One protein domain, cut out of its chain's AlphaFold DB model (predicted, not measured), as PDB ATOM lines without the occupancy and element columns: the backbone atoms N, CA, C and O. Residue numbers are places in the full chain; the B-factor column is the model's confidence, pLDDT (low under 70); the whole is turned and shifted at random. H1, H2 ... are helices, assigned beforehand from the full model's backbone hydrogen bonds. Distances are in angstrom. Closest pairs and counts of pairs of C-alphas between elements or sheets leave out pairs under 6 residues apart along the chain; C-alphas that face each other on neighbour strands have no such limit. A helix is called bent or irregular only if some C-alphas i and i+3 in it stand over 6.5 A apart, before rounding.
ATOM      1  N   VAL A  24     -77.891 118.633  15.763       86.56
ATOM      2  CA  VAL A  24     -77.423 119.414  16.923       86.56
ATOM      3  C   VAL A  24     -76.196 118.763  17.567       86.56
ATOM      4  O   VAL A  24     -75.233 119.461  17.878       86.56
ATOM      5  N   VAL A  25     -76.190 117.434  17.708       87.00
ATOM      6  CA  VAL A  25     -75.041 116.680  18.234       87.00
ATOM      7  C   VAL A  25     -73.820 116.828  17.320       87.00
ATOM      8  O   VAL A  25     -72.731 117.115  17.813       87.00
ATOM      9  N   ILE A  26     -73.981 116.722  15.997       85.94
ATOM     10  CA  ILE A  26     -72.887 116.913  15.029       85.94
ATOM     11  C   ILE A  26     -72.319 118.336  15.113       85.94
ATOM     12  O   ILE A  26     -71.100 118.509  15.124       85.94
ATOM     13  N   VAL A  27     -73.173 119.362  15.202       87.56
ATOM     14  CA  VAL A  27     -72.731 120.759  15.351       87.56
ATOM     15  C   VAL A  27     -71.992 120.967  16.675       87.56
ATOM     16  O   VAL A  27     -70.936 121.600  16.685       87.56
ATOM     17  N   ALA A  28     -72.487 120.398  17.776       87.44
ATOM     18  CA  ALA A  28     -71.827 120.466  19.077       87.44
ATOM     19  C   ALA A  28     -70.445 119.788  19.058       87.44
ATOM     20  O   ALA A  28     -69.474 120.371  19.540       87.44
ATOM     21  N   ILE A  29     -70.328 118.606  18.436       86.62
ATOM     22  CA  ILE A  29     -69.045 117.909  18.267       86.62
ATOM     23  C   ILE A  29     -68.095 118.731  17.390       86.62
ATOM     24  O   ILE A  29     -66.933 118.899  17.750       86.62
ATOM     25  N   ARG A  30     -68.577 119.319  16.286       87.75
ATOM     26  CA  ARG A  30     -67.764 120.194  15.425       87.75
ATOM     27  C   ARG A  30     -67.219 121.413  16.172       87.75
ATOM     28  O   ARG A  30     -66.041 121.733  16.029       87.75
ATOM     29  N   LEU A  31     -68.040 122.078  16.988       85.62
ATOM     30  CA  LEU A  31     -67.602 123.214  17.812       85.62
ATOM     31  C   LEU A  31     -66.578 122.787  18.872       85.62
ATOM     32  O   LEU A  31     -65.577 123.475  19.069       85.62
ATOM     33  N   PHE A  32     -66.799 121.638  19.514       88.25
ATOM     34  CA  PHE A  32     -65.870 121.070  20.489       88.25
ATOM     35  C   PHE A  32     -64.513 120.717  19.859       88.25
ATOM     36  O   PHE A  32     -63.470 121.105  20.385       88.25
ATOM     37  N   LEU A  33     -64.512 120.049  18.703       85.81
ATOM     38  CA  LEU A  33     -63.294 119.698  17.972       85.81
ATOM     39  C   LEU A  33     -62.538 120.935  17.477       85.81
ATOM     40  O   LEU A  33     -61.315 120.974  17.578       85.81
ATOM     41  N   LYS A  34     -63.247 121.974  17.017       85.62
ATOM     42  CA  LYS A  34     -62.625 123.251  16.636       85.62
ATOM     43  C   LYS A  34     -61.956 123.936  17.831       85.62
ATOM     44  O   LYS A  34     -60.844 124.435  17.697       85.62
ATOM     45  N   LYS A  35     -62.590 123.911  19.009       87.81
ATOM     46  CA  LYS A  35     -61.983 124.417  20.248       87.81
ATOM     47  C   LYS A  35     -60.714 123.635  20.607       87.81
ATOM     48  O   LYS A  35     -59.685 124.251  20.856       87.81
ATOM     49  N   LYS A  36     -60.769 122.301  20.553       86.56
ATOM     50  CA  LYS A  36     -59.616 121.427  20.825       86.56
ATOM     51  C   LYS A  36     -58.469 121.632  19.821       86.56
ATOM     52  O   LYS A  36     -57.310 121.593  20.212       86.56
ATOM     53  N   SER A  37     -58.787 121.897  18.552       86.25
ATOM     54  CA  SER A  37     -57.817 122.270  17.509       86.25
ATOM     55  C   SER A  37     -57.102 123.583  17.818       86.25
ATOM     56  O   SER A  37     -55.877 123.651  17.730       86.25
ATOM     57  N   ASN A  38     -57.836 124.602  18.271       85.62
ATOM     58  CA  ASN A  38     -57.231 125.866  18.688       85.62
ATOM     59  C   ASN A  38     -56.341 125.690  19.930       85.62
ATOM     60  O   ASN A  38     -55.200 126.138  19.917       85.62
ATOM     61  N   GLU A  39     -56.824 124.983  20.959       87.06
ATOM     62  CA  GLU A  39     -56.050 124.696  22.180       87.06
ATOM     63  C   GLU A  39     -54.750 123.936  21.867       87.06
ATOM     64  O   GLU A  39     -53.696 124.251  22.417       87.06
ATOM     65  N   LEU A  40     -54.795 122.958  20.956       85.25
ATOM     66  CA  LEU A  40     -53.601 122.222  20.543       85.25
ATOM     67  C   LEU A  40     -52.649 123.084  19.702       85.25
ATOM     68  O   LEU A  40     -51.439 122.976  19.860       85.25
ATOM     69  N   SER A  41     -53.177 123.969  18.855       85.25
ATOM     70  CA  SER A  41     -52.357 124.910  18.077       85.25
ATOM     71  C   SER A  41     -51.581 125.867  18.986       85.25
ATOM     72  O   SER A  41     -50.393 126.089  18.766       85.25
ATOM     73  N   GLU A  42     -52.225 126.387  20.036       85.44
ATOM     74  CA  GLU A  42     -51.558 127.205  21.056       85.44
ATOM     75  C   GLU A  42     -50.487 126.403  21.802       85.44
ATOM     76  O   GLU A  42     -49.374 126.887  21.981       85.44
ATOM     77  N   ARG A  43     -50.781 125.147  22.169       84.94
ATOM     78  CA  ARG A  43     -49.796 124.264  22.812       84.94
ATOM     79  C   ARG A  43     -48.570 124.023  21.940       84.94
ATOM     80  O   ARG A  43     -47.462 124.145  22.455       84.94
ATOM     81  N   ILE A  44     -48.758 123.739  20.647       83.25
ATOM     82  CA  ILE A  44     -47.658 123.560  19.685       83.25
ATOM     83  C   ILE A  44     -46.796 124.823  19.620       83.25
ATOM     84  O   ILE A  44     -45.582 124.733  19.740       83.25
ATOM     85  N   ALA A  45     -47.410 126.005  19.522       82.12
ATOM     86  CA  ALA A  45     -46.685 127.279  19.500       82.12
ATOM     87  C   ALA A  45     -45.905 127.570  20.802       82.12
ATOM     88  O   ALA A  45     -45.001 128.404  20.815       82.12
ATOM     89  N   THR A  46     -46.246 126.889  21.901       83.50
ATOM     90  CA  THR A  46     -45.552 126.977  23.196       83.50
ATOM     91  C   THR A  46     -44.636 125.789  23.495       83.50
ATOM     92  O   THR A  46     -44.139 125.684  24.621       83.50
ATOM     93  N   ILE A  47     -44.410 124.887  22.528       83.69
ATOM     94  CA  ILE A  47     -43.411 123.821  22.670       83.69
ATOM     95  C   ILE A  47     -42.078 124.471  23.037       83.69
ATOM     96  O   ILE A  47     -41.704 125.518  22.511       83.69
ATOM     97  N   THR A  48     -41.387 123.879  24.005       84.50
ATOM     98  CA  THR A  48     -40.045 124.342  24.357       84.50
ATOM     99  C   THR A  48     -39.104 123.938  23.226       84.50
ATOM    100  O   THR A  48     -39.083 122.758  22.890       84.50
ATOM    101  N   PRO A  49     -38.344 124.861  22.621       84.00
ATOM    102  CA  PRO A  49     -37.394 124.494  21.583       84.00
ATOM    103  C   PRO A  49     -36.424 123.401  22.053       84.00
ATOM    104  O   PRO A  49     -35.989 123.409  23.209       84.00
ATOM    105  N   TYR A  50     -36.070 122.463  21.176       82.62
ATOM    106  CA  TYR A  50     -35.146 121.374  21.515       82.62
ATOM    107  C   TYR A  50     -33.772 121.917  21.949       82.62
ATOM    108  O   TYR A  50     -33.179 121.434  22.919       82.62
ATOM    109  N   SER A  51     -33.324 122.985  21.289       75.88
ATOM    110  CA  SER A  51     -32.129 123.770  21.625       75.88
ATOM    111  C   SER A  51     -32.069 124.182  23.101       75.88
ATOM    112  O   SER A  51     -31.048 123.984  23.761       75.88
ATOM    113  N   ASP A  52     -33.178 124.673  23.660       71.88
ATOM    114  CA  ASP A  52     -33.255 125.119  25.056       71.88
ATOM    115  C   ASP A  52     -33.109 123.941  26.046       71.88
ATOM    116  O   ASP A  52     -32.619 124.106  27.169       71.88
ATOM    117  N   ILE A  53     -33.489 122.722  25.640       69.94
ATOM    118  CA  ILE A  53     -33.335 121.504  26.450       69.94
ATOM    119  C   ILE A  53     -31.878 121.038  26.454       69.94
ATOM    120  O   ILE A  53     -31.365 120.678  27.519       69.94
ATOM    121  N   GLN A  54     -31.197 121.072  25.304       67.06
ATOM    122  CA  GLN A  54     -29.764 120.776  25.235       67.06
ATOM    123  C   GLN A  54     -28.950 121.782  26.055       67.06
ATOM    124  O   GLN A  54     -28.164 121.373  26.910       67.06
ATOM    125  N   GLU A  55     -29.225 123.082  25.907       58.88
ATOM    126  CA  GLU A  55     -28.549 124.114  26.697       58.88
ATOM    127  C   GLU A  55     -28.791 123.954  28.203       58.88
ATOM    128  O   GLU A  55     -27.878 124.185  28.988       58.88
ATOM    129  N   SER A  56     -29.979 123.528  28.647       54.12
ATOM    130  CA  SER A  56     -30.251 123.299  30.076       54.12
ATOM    131  C   SER A  56     -29.436 122.150  30.691       54.12
ATOM    132  O   SER A  56     -29.189 122.154  31.896       54.12
ATOM    133  N   ARG A  57     -28.979 121.187  29.875       51.53
ATOM    134  CA  ARG A  57     -28.040 120.136  30.305       51.53
ATOM    135  C   ARG A  57     -26.591 120.624  30.345       51.53
ATOM    136  O   ARG A  57     -25.801 120.060  31.095       51.53
ATOM    137  N   GLU A  58     -26.255 121.667  29.587       50.59
ATOM    138  CA  GLU A  58     -24.904 122.244  29.511       50.59
ATOM    139  C   GLU A  58     -24.717 123.518  30.369       50.59
ATOM    140  O   GLU A  58     -23.591 123.870  30.722       50.59
ATOM    141  N   LYS A  66     -34.815 133.128  26.032       57.19
ATOM    142  CA  LYS A  66     -35.679 132.003  25.628       57.19
ATOM    143  C   LYS A  66     -36.104 132.171  24.169       57.19
ATOM    144  O   LYS A  66     -36.587 133.244  23.803       57.19
ATOM    145  N   SER A  67     -35.926 131.124  23.374       63.38
ATOM    146  CA  SER A  67     -36.380 131.057  21.986       63.38
ATOM    147  C   SER A  67     -37.870 130.679  21.925       63.38
ATOM    148  O   SER A  67     -38.385 130.008  22.818       63.38
ATOM    149  N   PHE A  68     -38.586 131.128  20.890       73.31
ATOM    150  CA  PHE A  68     -39.970 130.715  20.628       73.31
ATOM    151  C   PHE A  68     -39.966 129.598  19.586       73.31
ATOM    152  O   PHE A  68     -39.276 129.710  18.571       73.31
ATOM    153  N   PHE A  69     -40.753 128.544  19.805       81.69
ATOM    154  CA  PHE A  69     -40.936 127.501  18.803       81.69
ATOM    155  C   PHE A  69     -41.739 128.042  17.612       81.69
ATOM    156  O   PHE A  69     -42.822 128.602  17.782       81.69
ATOM    157  N   ILE A  70     -41.186 127.887  16.406       85.19
ATOM    158  CA  ILE A  70     -41.809 128.320  15.146       85.19
ATOM    159  C   ILE A  70     -42.312 127.088  14.394       85.19
ATOM    160  O   ILE A  70     -43.506 126.949  14.140       85.19
ATOM    161  N   ASP A  71     -41.393 126.183  14.069       91.06
ATOM    162  CA  ASP A  71     -41.651 124.892  13.446       91.06
ATOM    163  C   ASP A  71     -40.454 123.951  13.665       91.06
ATOM    164  O   ASP A  71     -39.407 124.373  14.168       91.06
ATOM    165  N   ILE A  72     -40.614 122.673  13.304       93.31
ATOM    166  CA  ILE A  72     -39.592 121.640  13.533       93.31
ATOM    167  C   ILE A  72     -38.325 121.924  12.709       93.31
ATOM    168  O   ILE A  72     -37.224 121.752  13.223       93.31
ATOM    169  N   GLU A  73     -38.446 122.384  11.457       94.44
ATOM    170  CA  GLU A  73     -37.284 122.673  10.596       94.44
ATOM    171  C   GLU A  73     -36.435 123.830  11.143       94.44
ATOM    172  O   GLU A  73     -35.205 123.769  11.152       94.44
ATOM    173  N   THR A  74     -37.081 124.880  11.638       92.00
ATOM    174  CA  THR A  74     -36.430 126.046  12.232       92.00
ATOM    175  C   THR A  74     -35.790 125.690  13.568       92.00
ATOM    176  O   THR A  74     -34.653 126.090  13.817       92.00
ATOM    177  N   ASP A  75     -36.473 124.911  14.410       92.31
ATOM    178  CA  ASP A  75     -35.905 124.452  15.680       92.31
ATOM    179  C   ASP A  75     -34.711 123.511  15.460       92.31
ATOM    180  O   ASP A  75     -33.682 123.671  16.109       92.31
ATOM    181  N   LEU A  76     -34.782 122.615  14.469       94.12
ATOM    182  CA  LEU A  76     -33.659 121.768  14.055       94.12
ATOM    183  C   LEU A  76     -32.449 122.616  13.650       94.12
ATOM    184  O   LEU A  76     -31.351 122.425  14.171       94.12
ATOM    185  N   ARG A  77     -32.648 123.599  12.762       91.69
ATOM    186  CA  ARG A  77     -31.570 124.485  12.296       91.69
ATOM    187  C   ARG A  77     -30.946 125.298  13.427       91.69
ATOM    188  O   ARG A  77     -29.740 125.517  13.410       91.69
ATOM    189  N   ASN A  78     -31.752 125.748  14.385       90.19
ATOM    190  CA  ASN A  78     -31.268 126.496  15.542       90.19
ATOM    191  C   ASN A  78     -30.511 125.591  16.522       90.19
ATOM    192  O   ASN A  78     -29.455 125.980  17.013       90.19
ATOM    193  N   SER A  79     -31.028 124.386  16.770       90.12
ATOM    194  CA  SER A  79     -30.442 123.408  17.694       90.12
ATOM    195  C   SER A  79     -29.110 122.858  17.197       90.12
ATOM    196  O   SER A  79     -28.188 122.680  17.981       90.12
ATOM    197  N   PHE A  80     -28.983 122.645  15.887       92.50
ATOM    198  CA  PHE A  80     -27.809 122.025  15.271       92.50
ATOM    199  C   PHE A  80     -27.084 122.973  14.312       92.50
ATOM    200  O   PHE A  80     -26.557 122.559  13.278       92.50
ATOM    201  N   ASN A  81     -27.075 124.273  14.613       91.25
ATOM    202  CA  ASN A  81     -26.473 125.273  13.738       91.25
ATOM    203  C   ASN A  81     -24.981 124.982  13.485       91.25
ATOM    204  O   ASN A  81     -24.172 125.006  14.410       91.25
ATOM    205  N   GLY A  82     -24.618 124.726  12.223       89.00
ATOM    206  CA  GLY A  82     -23.250 124.366  11.830       89.00
ATOM    207  C   GLY A  82     -22.783 122.987  12.317       89.00
ATOM    208  O   GLY A  82     -21.594 122.687  12.215       89.00
ATOM    209  N   HIS A  83     -23.691 122.157  12.833       92.44
ATOM    210  CA  HIS A  83     -23.415 120.822  13.361       92.44
ATOM    211  C   HIS A  83     -24.086 119.751  12.499       92.44
ATOM    212  O   HIS A  83     -25.254 119.886  12.126       92.44
ATOM    213  N   ILE A  84     -23.341 118.699  12.161       94.88
ATOM    214  CA  ILE A  84     -23.876 117.540  11.440       94.88
ATOM    215  C   ILE A  84     -24.582 116.657  12.463       94.88
ATOM    216  O   ILE A  84     -23.948 116.184  13.396       94.88
ATOM    217  N   ILE A  85     -25.869 116.409  12.249       95.81
ATOM    218  CA  ILE A  85     -26.707 115.583  13.116       95.81
ATOM    219  C   ILE A  85     -26.348 114.114  12.881       95.81
ATOM    220  O   ILE A  85     -26.541 113.617  11.769       95.81
ATOM    221  N   SER A  86     -25.833 113.423  13.897       96.25
ATOM    222  CA  SER A  86     -25.592 111.978  13.833       96.25
ATOM    223  C   SER A  86     -26.898 111.179  13.923       96.25
ATOM    224  O   SER A  86     -27.935 111.694  14.347       96.25
ATOM    225  N   TYR A  87     -26.854 109.889  13.578       94.75
ATOM    226  CA  TYR A  87     -28.010 108.997  13.740       94.75
ATOM    227  C   TYR A  87     -28.620 109.043  15.156       94.75
ATOM    228  O   TYR A  87     -29.842 109.123  15.304       94.75
ATOM    229  N   SER A  88     -27.796 108.996  16.209       94.81
ATOM    230  CA  SER A  88     -28.309 109.025  17.585       94.81
ATOM    231  C   SER A  88     -28.902 110.381  17.978       94.81
ATOM    232  O   SER A  88     -29.856 110.423  18.759       94.81
ATOM    233  N   GLU A  89     -28.392 111.484  17.433       95.12
ATOM    234  CA  GLU A  89     -28.955 112.823  17.634       95.12
ATOM    235  C   GLU A  89     -30.296 112.984  16.911       95.12
ATOM    236  O   GLU A  89     -31.250 113.501  17.494       95.12
ATOM    237  N   GLU A  90     -30.406 112.477  15.681       96.06
ATOM    238  CA  GLU A  90     -31.659 112.432  14.922       96.06
ATOM    239  C   GLU A  90     -32.730 111.609  15.650       96.06
ATOM    240  O   GLU A  90     -33.887 112.034  15.740       96.06
ATOM    241  N   GLU A  91     -32.361 110.454  16.212       95.38
ATOM    242  CA  GLU A  91     -33.276 109.624  17.001       95.38
ATOM    243  C   GLU A  91     -33.777 110.378  18.241       95.38
ATOM    244  O   GLU A  91     -34.977 110.370  18.532       95.38
ATOM    245  N   GLN A  92     -32.886 111.072  18.956       94.00
ATOM    246  CA  GLN A  92     -33.246 111.878  20.127       94.00
ATOM    247  C   GLN A  92     -34.164 113.049  19.762       94.00
ATOM    248  O   GLN A  92     -35.181 113.255  20.431       94.00
ATOM    249  N   PHE A  93     -33.840 113.773  18.689       95.00
ATOM    250  CA  PHE A  93     -34.634 114.891  18.187       95.00
ATOM    251  C   PHE A  93     -36.022 114.430  17.724       95.00
ATOM    252  O   PHE A  93     -37.036 115.008  18.105       95.00
ATOM    253  N   THR A  94     -36.101 113.326  16.980       95.81
ATOM    254  CA  THR A  94     -37.378 112.751  16.534       95.81
ATOM    255  C   THR A  94     -38.221 112.308  17.725       95.81
ATOM    256  O   THR A  94     -39.398 112.658  17.829       95.81
ATOM    257  N   LYS A  95     -37.607 111.589  18.673       94.69
ATOM    258  CA  LYS A  95     -38.272 111.114  19.890       94.69
ATOM    259  C   LYS A  95     -38.860 112.258  20.712       94.69
ATOM    260  O   LYS A  95     -39.927 112.072  21.293       94.69
ATOM    261  N   TYR A  96     -38.200 113.416  20.741       92.88
ATOM    262  CA  TYR A  96     -38.697 114.601  21.433       92.88
ATOM    263  C   TYR A  96     -40.076 115.051  20.916       92.88
ATOM    264  O   TYR A  96     -40.968 115.325  21.718       92.88
ATOM    265  N   TYR A  97     -40.301 115.047  19.598       93.69
ATOM    266  CA  TYR A  97     -41.587 115.464  19.018       93.69
ATOM    267  C   TYR A  97     -42.638 114.355  18.921       93.69
ATOM    268  O   TYR A  97     -43.814 114.654  18.709       93.69
ATOM    269  N   THR A  98     -42.258 113.086  19.095       93.44
ATOM    270  CA  THR A  98     -43.166 111.936  18.949       93.44
ATOM    271  C   THR A  98     -44.401 112.028  19.849       93.44
ATOM    272  O   THR A  98     -45.509 111.717  19.407       93.44
ATOM    273  N   GLU A  99     -44.252 112.481  21.097       87.12
ATOM    274  CA  GLU A  99     -45.387 112.613  22.025       87.12
ATOM    275  C   GLU A  99     -46.403 113.656  21.539       87.12
ATOM    276  O   GLU A  99     -47.604 113.374  21.477       87.12
ATOM    277  N   PHE A 100     -45.921 114.819  21.094       89.62
ATOM    278  CA  PHE A 100     -46.755 115.865  20.501       89.62
ATOM    279  C   PHE A 100     -47.415 115.385  19.204       89.62
ATOM    280  O   PHE A 100     -48.606 115.613  18.984       89.62
ATOM    281  N   PHE A 101     -46.683 114.646  18.368       92.62
ATOM    282  CA  PHE A 101     -47.216 114.074  17.136       92.62
ATOM    283  C   PHE A 101     -48.341 113.067  17.386       92.62
ATOM    284  O   PHE A 101     -49.335 113.066  16.659       92.62
ATOM    285  N   HIS A 102     -48.248 112.232  18.423       90.75
ATOM    286  CA  HIS A 102     -49.335 111.319  18.777       90.75
ATOM    287  C   HIS A 102     -50.618 112.061  19.177       90.75
ATOM    288  O   HIS A 102     -51.709 111.658  18.756       90.75
ATOM    289  N   GLU A 103     -50.502 113.154  19.938       88.25
ATOM    290  CA  GLU A 103     -51.642 114.008  20.300       88.25
ATOM    291  C   GLU A 103     -52.258 114.667  19.057       88.25
ATOM    292  O   GLU A 103     -53.476 114.593  18.849       88.25
ATOM    293  N   VAL A 104     -51.416 115.226  18.183       90.50
ATOM    294  CA  VAL A 104     -51.829 115.852  16.919       90.50
ATOM    295  C   VAL A 104     -52.515 114.857  15.988       90.50
ATOM    296  O   VAL A 104     -53.621 115.119  15.515       90.50
ATOM    297  N   ASN A 105     -51.930 113.681  15.775       89.88
ATOM    298  CA  ASN A 105     -52.481 112.656  14.891       89.88
ATOM    299  C   ASN A 105     -53.815 112.093  15.420       89.88
ATOM    300  O   ASN A 105     -54.739 111.820  14.653       89.88
ATOM    301  N   SER A 106     -53.961 111.955  16.745       89.06
ATOM    302  CA  SER A 106     -55.244 111.589  17.355       89.06
ATOM    303  C   SER A 106     -56.324 112.636  17.068       89.06
ATOM    304  O   SER A 106     -57.469 112.290  16.765       89.06
ATOM    305  N   LEU A 107     -55.973 113.924  17.123       88.75
ATOM    306  CA  LEU A 107     -56.902 114.997  16.796       88.75
ATOM    307  C   LEU A 107     -57.233 115.040  15.299       88.75
ATOM    308  O   LEU A 107     -58.411 115.148  14.968       88.75
ATOM    309  N   LEU A 108     -56.245 114.897  14.414       89.25
ATOM    310  CA  LEU A 108     -56.436 114.917  12.959       89.25
ATOM    311  C   LEU A 108     -57.458 113.880  12.489       89.25
ATOM    312  O   LEU A 108     -58.405 114.239  11.794       89.25
ATOM    313  N   LYS A 109     -57.367 112.635  12.973       89.12
ATOM    314  CA  LYS A 109     -58.361 111.584  12.673       89.12
ATOM    315  C   LYS A 109     -59.786 111.994  13.051       89.12
ATOM    316  O   LYS A 109     -60.743 111.682  12.344       89.12
ATOM    317  N   ASN A 110     -59.933 112.694  14.177       87.19
ATOM    318  CA  ASN A 110     -61.229 113.204  14.613       87.19
ATOM    319  C   ASN A 110     -61.684 114.399  13.761       87.19
ATOM    320  O   ASN A 110     -62.868 114.514  13.477       87.19
ATOM    321  N   LEU A 111     -60.782 115.285  13.336       89.06
ATOM    322  CA  LEU A 111     -61.124 116.412  12.463       89.06
ATOM    323  C   LEU A 111     -61.590 115.933  11.080       89.06
ATOM    324  O   LEU A 111     -62.637 116.377  10.602       89.06
ATOM    325  N   GLU A 112     -60.886 114.963  10.493       89.12
ATOM    326  CA  GLU A 112     -61.234 114.336   9.212       89.12
ATOM    327  C   GLU A 112     -62.617 113.677   9.251       89.12
ATOM    328  O   GLU A 112     -63.443 113.925   8.371       89.12
ATOM    329  N   ALA A 113     -62.917 112.910  10.308       89.06
ATOM    330  CA  ALA A 113     -64.208 112.238  10.484       89.06
ATOM    331  C   ALA A 113     -65.408 113.206  10.504       89.06
ATOM    332  O   ALA A 113     -66.533 112.809  10.198       89.06
ATOM    333  N   PHE A 114     -65.178 114.478  10.848       88.56
ATOM    334  CA  PHE A 114     -66.199 115.523  10.882       88.56
ATOM    335  C   PHE A 114     -66.036 116.574   9.773       88.56
ATOM    336  O   PHE A 114     -66.757 117.579   9.798       88.56
ATOM    337  N   HIS A 115     -65.158 116.347   8.787       86.88
ATOM    338  CA  HIS A 115     -64.835 117.271   7.692       86.88
ATOM    339  C   HIS A 115     -64.461 118.680   8.186       86.88
ATOM    340  O   HIS A 115     -65.066 119.675   7.775       86.88
ATOM    341  N   ILE A 116     -63.530 118.756   9.136       88.50
ATOM    342  CA  ILE A 116     -62.990 120.009   9.674       88.50
ATOM    343  C   ILE A 116     -61.543 120.148   9.206       88.50
ATOM    344  O   ILE A 116     -60.735 119.259   9.452       88.50
ATOM    345  N   GLU A 117     -61.213 121.280   8.589       87.56
ATOM    346  CA  GLU A 117     -59.832 121.594   8.212       87.56
ATOM    347  C   GLU A 117     -58.975 121.890   9.462       87.56
ATOM    348  O   GLU A 117     -59.406 122.674  10.324       87.56
ATOM    349  N   PRO A 118     -57.782 121.282   9.598       87.50
ATOM    350  CA  PRO A 118     -56.832 121.610  10.658       87.50
ATOM    351  C   PRO A 118     -56.260 123.028  10.506       87.50
ATOM    352  O   PRO A 118     -56.306 123.635   9.437       87.50
ATOM    353  N   SER A 119     -55.713 123.574  11.596       88.12
ATOM    354  CA  SER A 119     -55.005 124.858  11.550       88.12
ATOM    355  C   SER A 119     -53.697 124.737  10.761       88.12
ATOM    356  O   SER A 119     -53.112 123.658  10.675       88.12
ATOM    357  N   GLU A 120     -53.193 125.858  10.236       88.31
ATOM    358  CA  GLU A 120     -51.904 125.899   9.530       88.31
ATOM    359  C   GLU A 120     -50.751 125.376  10.402       88.31
ATOM    360  O   GLU A 120     -49.918 124.614   9.922       88.31
ATOM    361  N   VAL A 121     -50.760 125.699  11.701       88.38
ATOM    362  CA  VAL A 121     -49.769 125.230  12.685       88.38
ATOM    363  C   VAL A 121     -49.787 123.707  12.813       88.38
ATOM    364  O   VAL A 121     -48.736 123.072  12.774       88.38
ATOM    365  N   ILE A 122     -50.976 123.104  12.932       89.31
ATOM    366  CA  ILE A 122     -51.129 121.647  13.036       89.31
ATOM    367  C   ILE A 122     -50.689 120.964  11.735       89.31
ATOM    368  O   ILE A 122     -49.932 119.993  11.780       89.31
ATOM    369  N   SER A 123     -51.134 121.486  10.589       90.81
ATOM    370  CA  SER A 123     -50.778 120.959   9.269       90.81
ATOM    371  C   SER A 123     -49.272 121.004   9.035       90.81
ATOM    372  O   SER A 123     -48.686 119.998   8.641       90.81
ATOM    373  N   LYS A 124     -48.634 122.141   9.340       93.06
ATOM    374  CA  LYS A 124     -47.186 122.314   9.223       93.06
ATOM    375  C   LYS A 124     -46.428 121.395  10.175       93.06
ATOM    376  O   LYS A 124     -45.511 120.716   9.740       93.06
ATOM    377  N   PHE A 125     -46.855 121.287  11.432       94.31
ATOM    378  CA  PHE A 125     -46.233 120.380  12.398       94.31
ATOM    379  C   PHE A 125     -46.294 118.913  11.942       94.31
ATOM    380  O   PHE A 125     -45.299 118.199  12.001       94.31
ATOM    381  N   THR A 126     -47.456 118.452  11.466       93.69
ATOM    382  CA  THR A 126     -47.622 117.070  10.976       93.69
ATOM    383  C   THR A 126     -46.807 116.809   9.717       93.69
ATOM    384  O   THR A 126     -46.203 115.745   9.604       93.69
ATOM    385  N   HIS A 127     -46.770 117.774   8.797       94.62
ATOM    386  CA  HIS A 127     -45.939 117.709   7.602       94.62
ATOM    387  C   HIS A 127     -44.452 117.613   7.969       94.62
ATOM    388  O   HIS A 127     -43.789 116.657   7.580       94.62
ATOM    389  N   ASP A 128     -43.950 118.550   8.775       96.00
ATOM    390  CA  ASP A 128     -42.536 118.607   9.144       96.00
ATOM    391  C   ASP A 128     -42.111 117.369   9.950       96.00
ATOM    392  O   ASP A 128     -41.018 116.851   9.739       96.00
ATOM    393  N   PHE A 129     -42.974 116.835  10.825       96.12
ATOM    394  CA  PHE A 129     -42.693 115.583  11.536       96.12
ATOM    395  C   PHE A 129     -42.672 114.375  10.587       96.12
ATOM    396  O   PHE A 129     -41.820 113.501  10.720       96.12
ATOM    397  N   GLY A 130     -43.588 114.318   9.614       95.06
ATOM    398  CA  GLY A 130     -43.595 113.271   8.586       95.06
ATOM    399  C   GLY A 130     -42.342 113.294   7.703       95.06
ATOM    400  O   GLY A 130     -41.840 112.238   7.321       95.06
ATOM    401  N   ASP A 131     -41.809 114.490   7.447       96.75
ATOM    402  CA  ASP A 131     -40.614 114.734   6.637       96.75
ATOM    403  C   ASP A 131     -39.324 114.893   7.461       96.75
ATOM    404  O   ASP A 131     -38.285 115.261   6.907       96.75
ATOM    405  N   ILE A 132     -39.344 114.584   8.762       96.06
ATOM    406  CA  ILE A 132     -38.245 114.902   9.689       96.06
ATOM    407  C   ILE A 132     -36.889 114.351   9.221       96.06
ATOM    408  O   ILE A 132     -35.903 115.086   9.181       96.06
ATOM    409  N   HIS A 133     -36.858 113.113   8.721       97.19
ATOM    410  CA  HIS A 133     -35.658 112.484   8.157       97.19
ATOM    411  C   HIS A 133     -35.130 113.215   6.911       97.19
ATOM    412  O   HIS A 133     -33.923 113.347   6.693       97.19
ATOM    413  N   SER A 134     -36.032 113.719   6.067       98.00
ATOM    414  CA  SER A 134     -35.672 114.495   4.875       98.00
ATOM    415  C   SER A 134     -35.124 115.872   5.247       98.00
ATOM    416  O   SER A 134     -34.199 116.358   4.589       98.00
ATOM    417  N   ILE A 135     -35.666 116.489   6.300       97.38
ATOM    418  CA  ILE A 135     -35.191 117.765   6.849       97.38
ATOM    419  C   ILE A 135     -33.777 117.595   7.419       97.38
ATOM    420  O   ILE A 135     -32.877 118.334   7.017       97.38
ATOM    421  N   VAL A 136     -33.549 116.576   8.259       97.25
ATOM    422  CA  VAL A 136     -32.222 116.234   8.809       97.25
ATOM    423  C   VAL A 136     -31.212 116.005   7.687       97.25
ATOM    424  O   VAL A 136     -30.137 116.601   7.676       97.25
ATOM    425  N   LYS A 137     -31.573 115.205   6.676       96.94
ATOM    426  CA  LYS A 137     -30.694 114.937   5.532       96.94
ATOM    427  C   LYS A 137     -30.301 116.211   4.780       96.94
ATOM    428  O   LYS A 137     -29.146 116.345   4.379       96.94
ATOM    429  N   ARG A 138     -31.247 117.131   4.563       97.44
ATOM    430  CA  ARG A 138     -30.991 118.412   3.881       97.44
ATOM    431  C   ARG A 138     -30.076 119.307   4.713       97.44
ATOM    432  O   ARG A 138     -29.140 119.874   4.159       97.44
ATOM    433  N   HIS A 139     -30.329 119.394   6.019       96.81
ATOM    434  CA  HIS A 139     -29.475 120.108   6.969       96.81
ATOM    435  C   HIS A 139     -28.046 119.565   6.940       96.81
ATOM    436  O   HIS A 139     -27.110 120.319   6.684       96.81
ATOM    437  N   ASN A 140     -27.875 118.249   7.083       96.81
ATOM    438  CA  ASN A 140     -26.562 117.610   7.062       96.81
ATOM    439  C   ASN A 140     -25.822 117.835   5.742       96.81
ATOM    440  O   ASN A 140     -24.635 118.141   5.764       96.81
ATOM    441  N   GLU A 141     -26.492 117.718   4.591       96.69
ATOM    442  CA  GLU A 141     -25.851 117.978   3.295       96.69
ATOM    443  C   GLU A 141     -25.375 119.432   3.179       96.69
ATOM    444  O   GLU A 141     -24.267 119.671   2.699       96.69
ATOM    445  N   GLN A 142     -26.176 120.387   3.663       96.69
ATOM    446  CA  GLN A 142     -25.807 121.799   3.683       96.69
ATOM    447  C   GLN A 142     -24.591 122.041   4.587       96.69
ATOM    448  O   GLN A 142     -23.596 122.595   4.130       96.69
ATOM    449  N   VAL A 143     -24.621 121.550   5.831       96.38
ATOM    450  CA  VAL A 143     -23.508 121.699   6.784       96.38
ATOM    451  C   VAL A 143     -22.236 121.022   6.269       96.38
ATOM    452  O   VAL A 143     -21.148 121.584   6.386       96.38
ATOM    453  N   ILE A 144     -22.350 119.838   5.658       96.62
ATOM    454  CA  ILE A 144     -21.221 119.145   5.024       96.62
ATOM    455  C   ILE A 144     -20.622 120.016   3.922       96.62
ATOM    456  O   ILE A 144     -19.407 120.200   3.896       96.62
ATOM    457  N   GLN A 145     -21.446 120.551   3.020       97.19
ATOM    458  CA  GLN A 145     -20.962 121.374   1.916       97.19
ATOM    459  C   GLN A 145     -20.289 122.656   2.429       97.19
ATOM    460  O   GLN A 145     -19.163 122.948   2.028       97.19
ATOM    461  N   ASP A 146     -20.906 123.339   3.393       96.81
ATOM    462  CA  ASP A 146     -20.350 124.541   4.021       96.81
ATOM    463  C   ASP A 146     -19.014 124.248   4.719       96.81
ATOM    464  O   ASP A 146     -18.055 125.012   4.590       96.81
ATOM    465  N   THR A 147     -18.905 123.105   5.402       96.75
ATOM    466  CA  THR A 147     -17.665 122.644   6.053       96.75
ATOM    467  C   THR A 147     -16.568 122.361   5.025       96.75
ATOM    468  O   THR A 147     -15.413 122.753   5.208       96.75
ATOM    469  N   LEU A 148     -16.914 121.687   3.925       97.31
ATOM    470  CA  LEU A 148     -15.982 121.362   2.846       97.31
ATOM    471  C   LEU A 148     -15.449 122.614   2.146       97.31
ATOM    472  O   LEU A 148     -14.258 122.666   1.830       97.31
ATOM    473  N   ASP A 149     -16.309 123.605   1.926       97.31
ATOM    474  CA  ASP A 149     -15.941 124.869   1.291       97.31
ATOM    475  C   ASP A 149     -15.119 125.748   2.240       97.31
ATOM    476  O   ASP A 149     -14.065 126.258   1.852       97.31
ATOM    477  N   THR A 150     -15.530 125.844   3.509       97.69
ATOM    478  CA  THR A 150     -14.816 126.597   4.554       97.69
ATOM    479  C   THR A 150     -13.397 126.069   4.762       97.69
ATOM    480  O   THR A 150     -12.449 126.845   4.880       97.69
ATOM    481  N   HIS A 151     -13.222 124.746   4.758       97.50
ATOM    482  CA  HIS A 151     -11.933 124.095   5.000       97.50
ATOM    483  C   HIS A 151     -11.273 123.562   3.724       97.50
ATOM    484  O   HIS A 151     -10.437 122.656   3.778       97.50
ATOM    485  N   LYS A 152     -11.605 124.132   2.560       97.25
ATOM    486  CA  LYS A 152     -11.067 123.690   1.268       97.25
ATOM    487  C   LYS A 152      -9.535 123.652   1.245       97.25
ATOM    488  O   LYS A 152      -8.968 122.674   0.762       97.25
ATOM    489  N   ASP A 153      -8.885 124.681   1.787       97.69
ATOM    490  CA  ASP A 153      -7.421 124.785   1.828       97.69
ATOM    491  C   ASP A 153      -6.775 123.641   2.626       97.69
ATOM    492  O   ASP A 153      -5.821 123.015   2.164       97.69
ATOM    493  N   PHE A 154      -7.370 123.280   3.769       97.75
ATOM    494  CA  PHE A 154      -6.941 122.123   4.551       97.75
ATOM    495  C   PHE A 154      -7.001 120.838   3.711       97.75
ATOM    496  O   PHE A 154      -6.031 120.087   3.650       97.75
ATOM    497  N   PHE A 155      -8.105 120.581   3.009       97.62
ATOM    498  CA  PHE A 155      -8.241 119.356   2.210       97.62
ATOM    499  C   PHE A 155      -7.337 119.310   0.973       97.62
ATOM    500  O   PHE A 155      -7.006 118.220   0.496       97.62
ATOM    501  N   ASP A 156      -6.953 120.473   0.453       97.00
ATOM    502  CA  ASP A 156      -6.034 120.591  -0.674       97.00
ATOM    503  C   ASP A 156      -4.575 120.337  -0.248       97.00
ATOM    504  O   ASP A 156      -3.805 119.797  -1.044       97.00
ATOM    505  N   HIS A 157      -4.210 120.655   1.004       96.44
ATOM    506  CA  HIS A 157      -2.806 120.721   1.439       96.44
ATOM    507  C   HIS A 157      -2.437 119.889   2.681       96.44
ATOM    508  O   HIS A 157      -1.258 119.798   3.022       96.44
ATOM    509  N   CYS A 158      -3.388 119.240   3.362       94.12
ATOM    510  CA  CYS A 158      -3.098 118.448   4.571       94.12
ATOM    511  C   CYS A 158      -2.208 117.218   4.315       94.12
ATOM    512  O   CYS A 158      -1.628 116.670   5.254       94.12
ATOM    513  N   LEU A 159      -2.098 116.777   3.057       93.25
ATOM    514  CA  LEU A 159      -1.274 115.660   2.601       93.25
ATOM    515  C   LEU A 159      -0.471 116.059   1.358       93.25
ATOM    516  O   LEU A 159      -0.725 117.080   0.729       93.25
ATOM    517  N   LYS A 160       0.466 115.193   0.945       90.88
ATOM    518  CA  LYS A 160       1.272 115.389  -0.275       90.88
ATOM    519  C   LYS A 160       0.427 115.569  -1.545       90.88
ATOM    520  O   LYS A 160       0.862 116.258  -2.463       90.88
ATOM    521  N   TYR A 161      -0.729 114.912  -1.614       91.62
ATOM    522  CA  TYR A 161      -1.668 115.034  -2.724       91.62
ATOM    523  C   TYR A 161      -3.040 115.452  -2.186       91.62
ATOM    524  O   TYR A 161      -3.435 114.925  -1.139       91.62
ATOM    525  N   PRO A 162      -3.769 116.331  -2.898       94.44
ATOM    526  CA  PRO A 162      -5.111 116.744  -2.506       94.44
ATOM    527  C   PRO A 162      -6.060 115.555  -2.358       94.44
ATOM    528  O   PRO A 162      -6.031 114.619  -3.161       94.44
ATOM    529  N   LEU A 163      -6.939 115.623  -1.361       96.38
ATOM    530  CA  LEU A 163      -7.979 114.616  -1.154       96.38
ATOM    531  C   LEU A 163      -9.104 114.785  -2.180       96.38
ATOM    532  O   LEU A 163      -9.504 115.913  -2.485       96.38
ATOM    533  N   ASP A 164      -9.651 113.683  -2.692       95.25
ATOM    534  CA  ASP A 164     -10.809 113.732  -3.592       95.25
ATOM    535  C   ASP A 164     -12.127 114.001  -2.837       95.25
ATOM    536  O   ASP A 164     -12.188 113.976  -1.608       95.25
ATOM    537  N   LYS A 165     -13.216 114.258  -3.572       95.31
ATOM    538  CA  LYS A 165     -14.524 114.588  -2.977       95.31
ATOM    539  C   LYS A 165     -15.065 113.497  -2.042       95.31
ATOM    540  O   LYS A 165     -15.662 113.826  -1.022       95.31
ATOM    541  N   GLN A 166     -14.867 112.218  -2.367       94.62
ATOM    542  CA  GLN A 166     -15.364 111.105  -1.551       94.62
ATOM    543  C   GLN A 166     -14.545 110.960  -0.268       94.62
ATOM    544  O   GLN A 166     -15.107 110.744   0.805       94.62
ATOM    545  N   GLN A 167     -13.226 111.137  -0.361       96.00
ATOM    546  CA  GLN A 167     -12.330 111.146   0.792       96.00
ATOM    547  C   GLN A 167     -12.631 112.324   1.722       96.00
ATOM    548  O   GLN A 167     -12.724 112.134   2.930       96.00
ATOM    549  N   ARG A 168     -12.835 113.533   1.186       97.19
ATOM    550  CA  ARG A 168     -13.211 114.692   2.011       97.19
ATOM    551  C   ARG A 168     -14.543 114.465   2.717       97.19
ATOM    552  O   ARG A 168     -14.635 114.702   3.916       97.19
ATOM    553  N   ARG A 169     -15.546 113.937   2.003       95.38
ATOM    554  CA  ARG A 169     -16.859 113.620   2.580       95.38
ATOM    555  C   ARG A 169     -16.764 112.605   3.723       95.38
ATOM    556  O   ARG A 169     -17.408 112.793   4.748       95.38
ATOM    557  N   SER A 170     -15.946 111.558   3.584       95.31
ATOM    558  CA  SER A 170     -15.743 110.594   4.678       95.31
ATOM    559  C   SER A 170     -14.971 111.190   5.860       95.31
ATOM    560  O   SER A 170     -15.195 110.793   7.000       95.31
ATOM    561  N   ILE A 171     -14.111 112.182   5.615       96.69
ATOM    562  CA  ILE A 171     -13.369 112.885   6.665       96.69
ATOM    563  C   ILE A 171     -14.268 113.818   7.483       96.69
ATOM    564  O   ILE A 171     -14.145 113.841   8.708       96.69
ATOM    565  N   VAL A 172     -15.183 114.554   6.852       96.38
ATOM    566  CA  VAL A 172     -16.087 115.471   7.574       96.38
ATOM    567  C   VAL A 172     -17.275 114.771   8.225       96.38
ATOM    568  O   VAL A 172     -17.949 115.389   9.030       96.38
ATOM    569  N   SER A 173     -17.532 113.496   7.920       93.12
ATOM    570  CA  SER A 173     -18.612 112.736   8.562       93.12
ATOM    571  C   SER A 173     -18.433 112.689  10.085       93.12
ATOM    572  O   SER A 173     -17.367 112.299  10.572       93.12
ATOM    573  N   GLU A 174     -19.482 113.070  10.813       90.88
ATOM    574  CA  GLU A 174     -19.567 113.072  12.285       90.88
ATOM    575  C   GLU A 174     -20.594 112.050  12.795       90.88
ATOM    576  O   GLU A 174     -21.102 112.154  13.902       90.88
ATOM    577  N   GLU A 175     -20.872 111.024  11.987       93.00
ATOM    578  CA  GLU A 175     -21.700 109.894  12.404       93.00
ATOM    579  C   GLU A 175     -21.052 109.115  13.549       93.00
ATOM    580  O   GLU A 175     -19.831 108.928  13.574       93.00
ATOM    581  N   ASP A 176     -21.891 108.554  14.422       91.50
ATOM    582  CA  ASP A 176     -21.456 107.720  15.548       91.50
ATOM    583  C   ASP A 176     -20.593 106.540  15.069       91.50
ATOM    584  O   ASP A 176     -19.606 106.158  15.698       91.50
ATOM    585  N   ASN A 177     -20.964 105.970  13.918       93.12
ATOM    586  CA  ASN A 177     -20.259 104.877  13.263       93.12
ATOM    587  C   ASN A 177     -20.113 105.163  11.767       93.12
ATOM    588  O   ASN A 177     -21.102 105.336  11.057       93.12
TER     589      ASN A 177
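What this domain is: This is residues 24 to 58 and 66 to 177 of the 486 residues of a protein of Prevotella sp. CAG:1185 (UniProt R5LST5). What is the main shape? This is a long, loose rod of helices: at one end H1 and the arm H4b run opposite ways side by side with H5 set steeply across them, and toward the other end H6 runs along the rod with H7 after it and H8 across it. Between these ends H3, the arm H4a and the first part of H6 gather, with H2 packed on H3. What is it made of? The printed part has 147 residues with eight named helices, H1 to H8 in chain order, and no named strand, and the class is all helix. It is loose, with a radius of gyration of the C-alphas of 20.6 A and spans of 81 by 31 by 23 A.

How they stand to each other: How does the longest helix run? H4, residues 87 to 113, was assigned as one helix by its hydrogen bonds but is bent, with C-alphas 96 and 99 7.0 A apart. Its arms H4a, residues 87 to 96, and H4b, residues 99 to 113, stand at a steep tilt of 57 degrees. What touches H4b? H1, residues 24 to 45, touches it at a shallow tilt of 27 degrees, opposite ways; the closest C-alphas, of Leu 33 and Leu 111, are 6.8 A apart. H5, residues 120 to 130, touches H4b at residues 101 to 105 of H4b alone, at a steep tilt of 61 degrees; the closest C-alphas, of Phe 101 and Thr 126, are 6.9 A apart. What is near H4a? H6, residues 132 to 150, only just touches H4a, with 3 pairs of C-alphas within 8 A, the closest those of Val 136 and Glu 90 at 7.2 A. H6 also touches H3, residues 72 to 79, with its residues 132 to 139 alone; the closest C-alphas, of Ile 135 and Glu 73, are 6.5 A apart. H2, residues 50 to 58, touches H3 at a shallow tilt of 27 degrees, the C-alphas of Ser 51 and Ser 79 being closest at 4.3 A. What stands farther along H6? H8, residues 165 to 172, touches residues 144 to 148 of H6, about perpendicular at 77 degrees, with the C-alphas of Val 172 and Ile 144 closest at 6.8 A. H7, residues 152 to 157, is close but not clearly touching H8, the closest C-alphas, of Phe 155 and Arg 168, being 6.8 A apart. Every O i to N i+4 pair is within hydrogen-bond range in H1, H2, H3, H4a, H5, H6, H7 and H8, and 10 of 11 are in H4b.

Where its parts are: Where do the first and last helices lie? H1 begins at C-alpha 24, (-77.423, 119.414, 16.923), and H8 ends at C-alpha 172, (-16.087, 115.471, 7.574). How long are the longer parts? From first to last C-alpha H1 measures 31.8 A, H6 26.7 A and H4b 22.1 A.

The domain as a whole: How far does it reach? The two C-alphas farthest apart, those of Val 24 and Lys 160, are 80.7 A apart. Is the printed part whole? Residues 59 to 65 are not printed, and C-alphas 58 and 66 are 15.0 A apart across this cut, which lies between H2 and H3; of the links that are printed whole, none is long. Where is confidence low? Residues 53 to 58 and 66 to 67 are under 70 in pLDDT, and the mean of the printed part is 89.7.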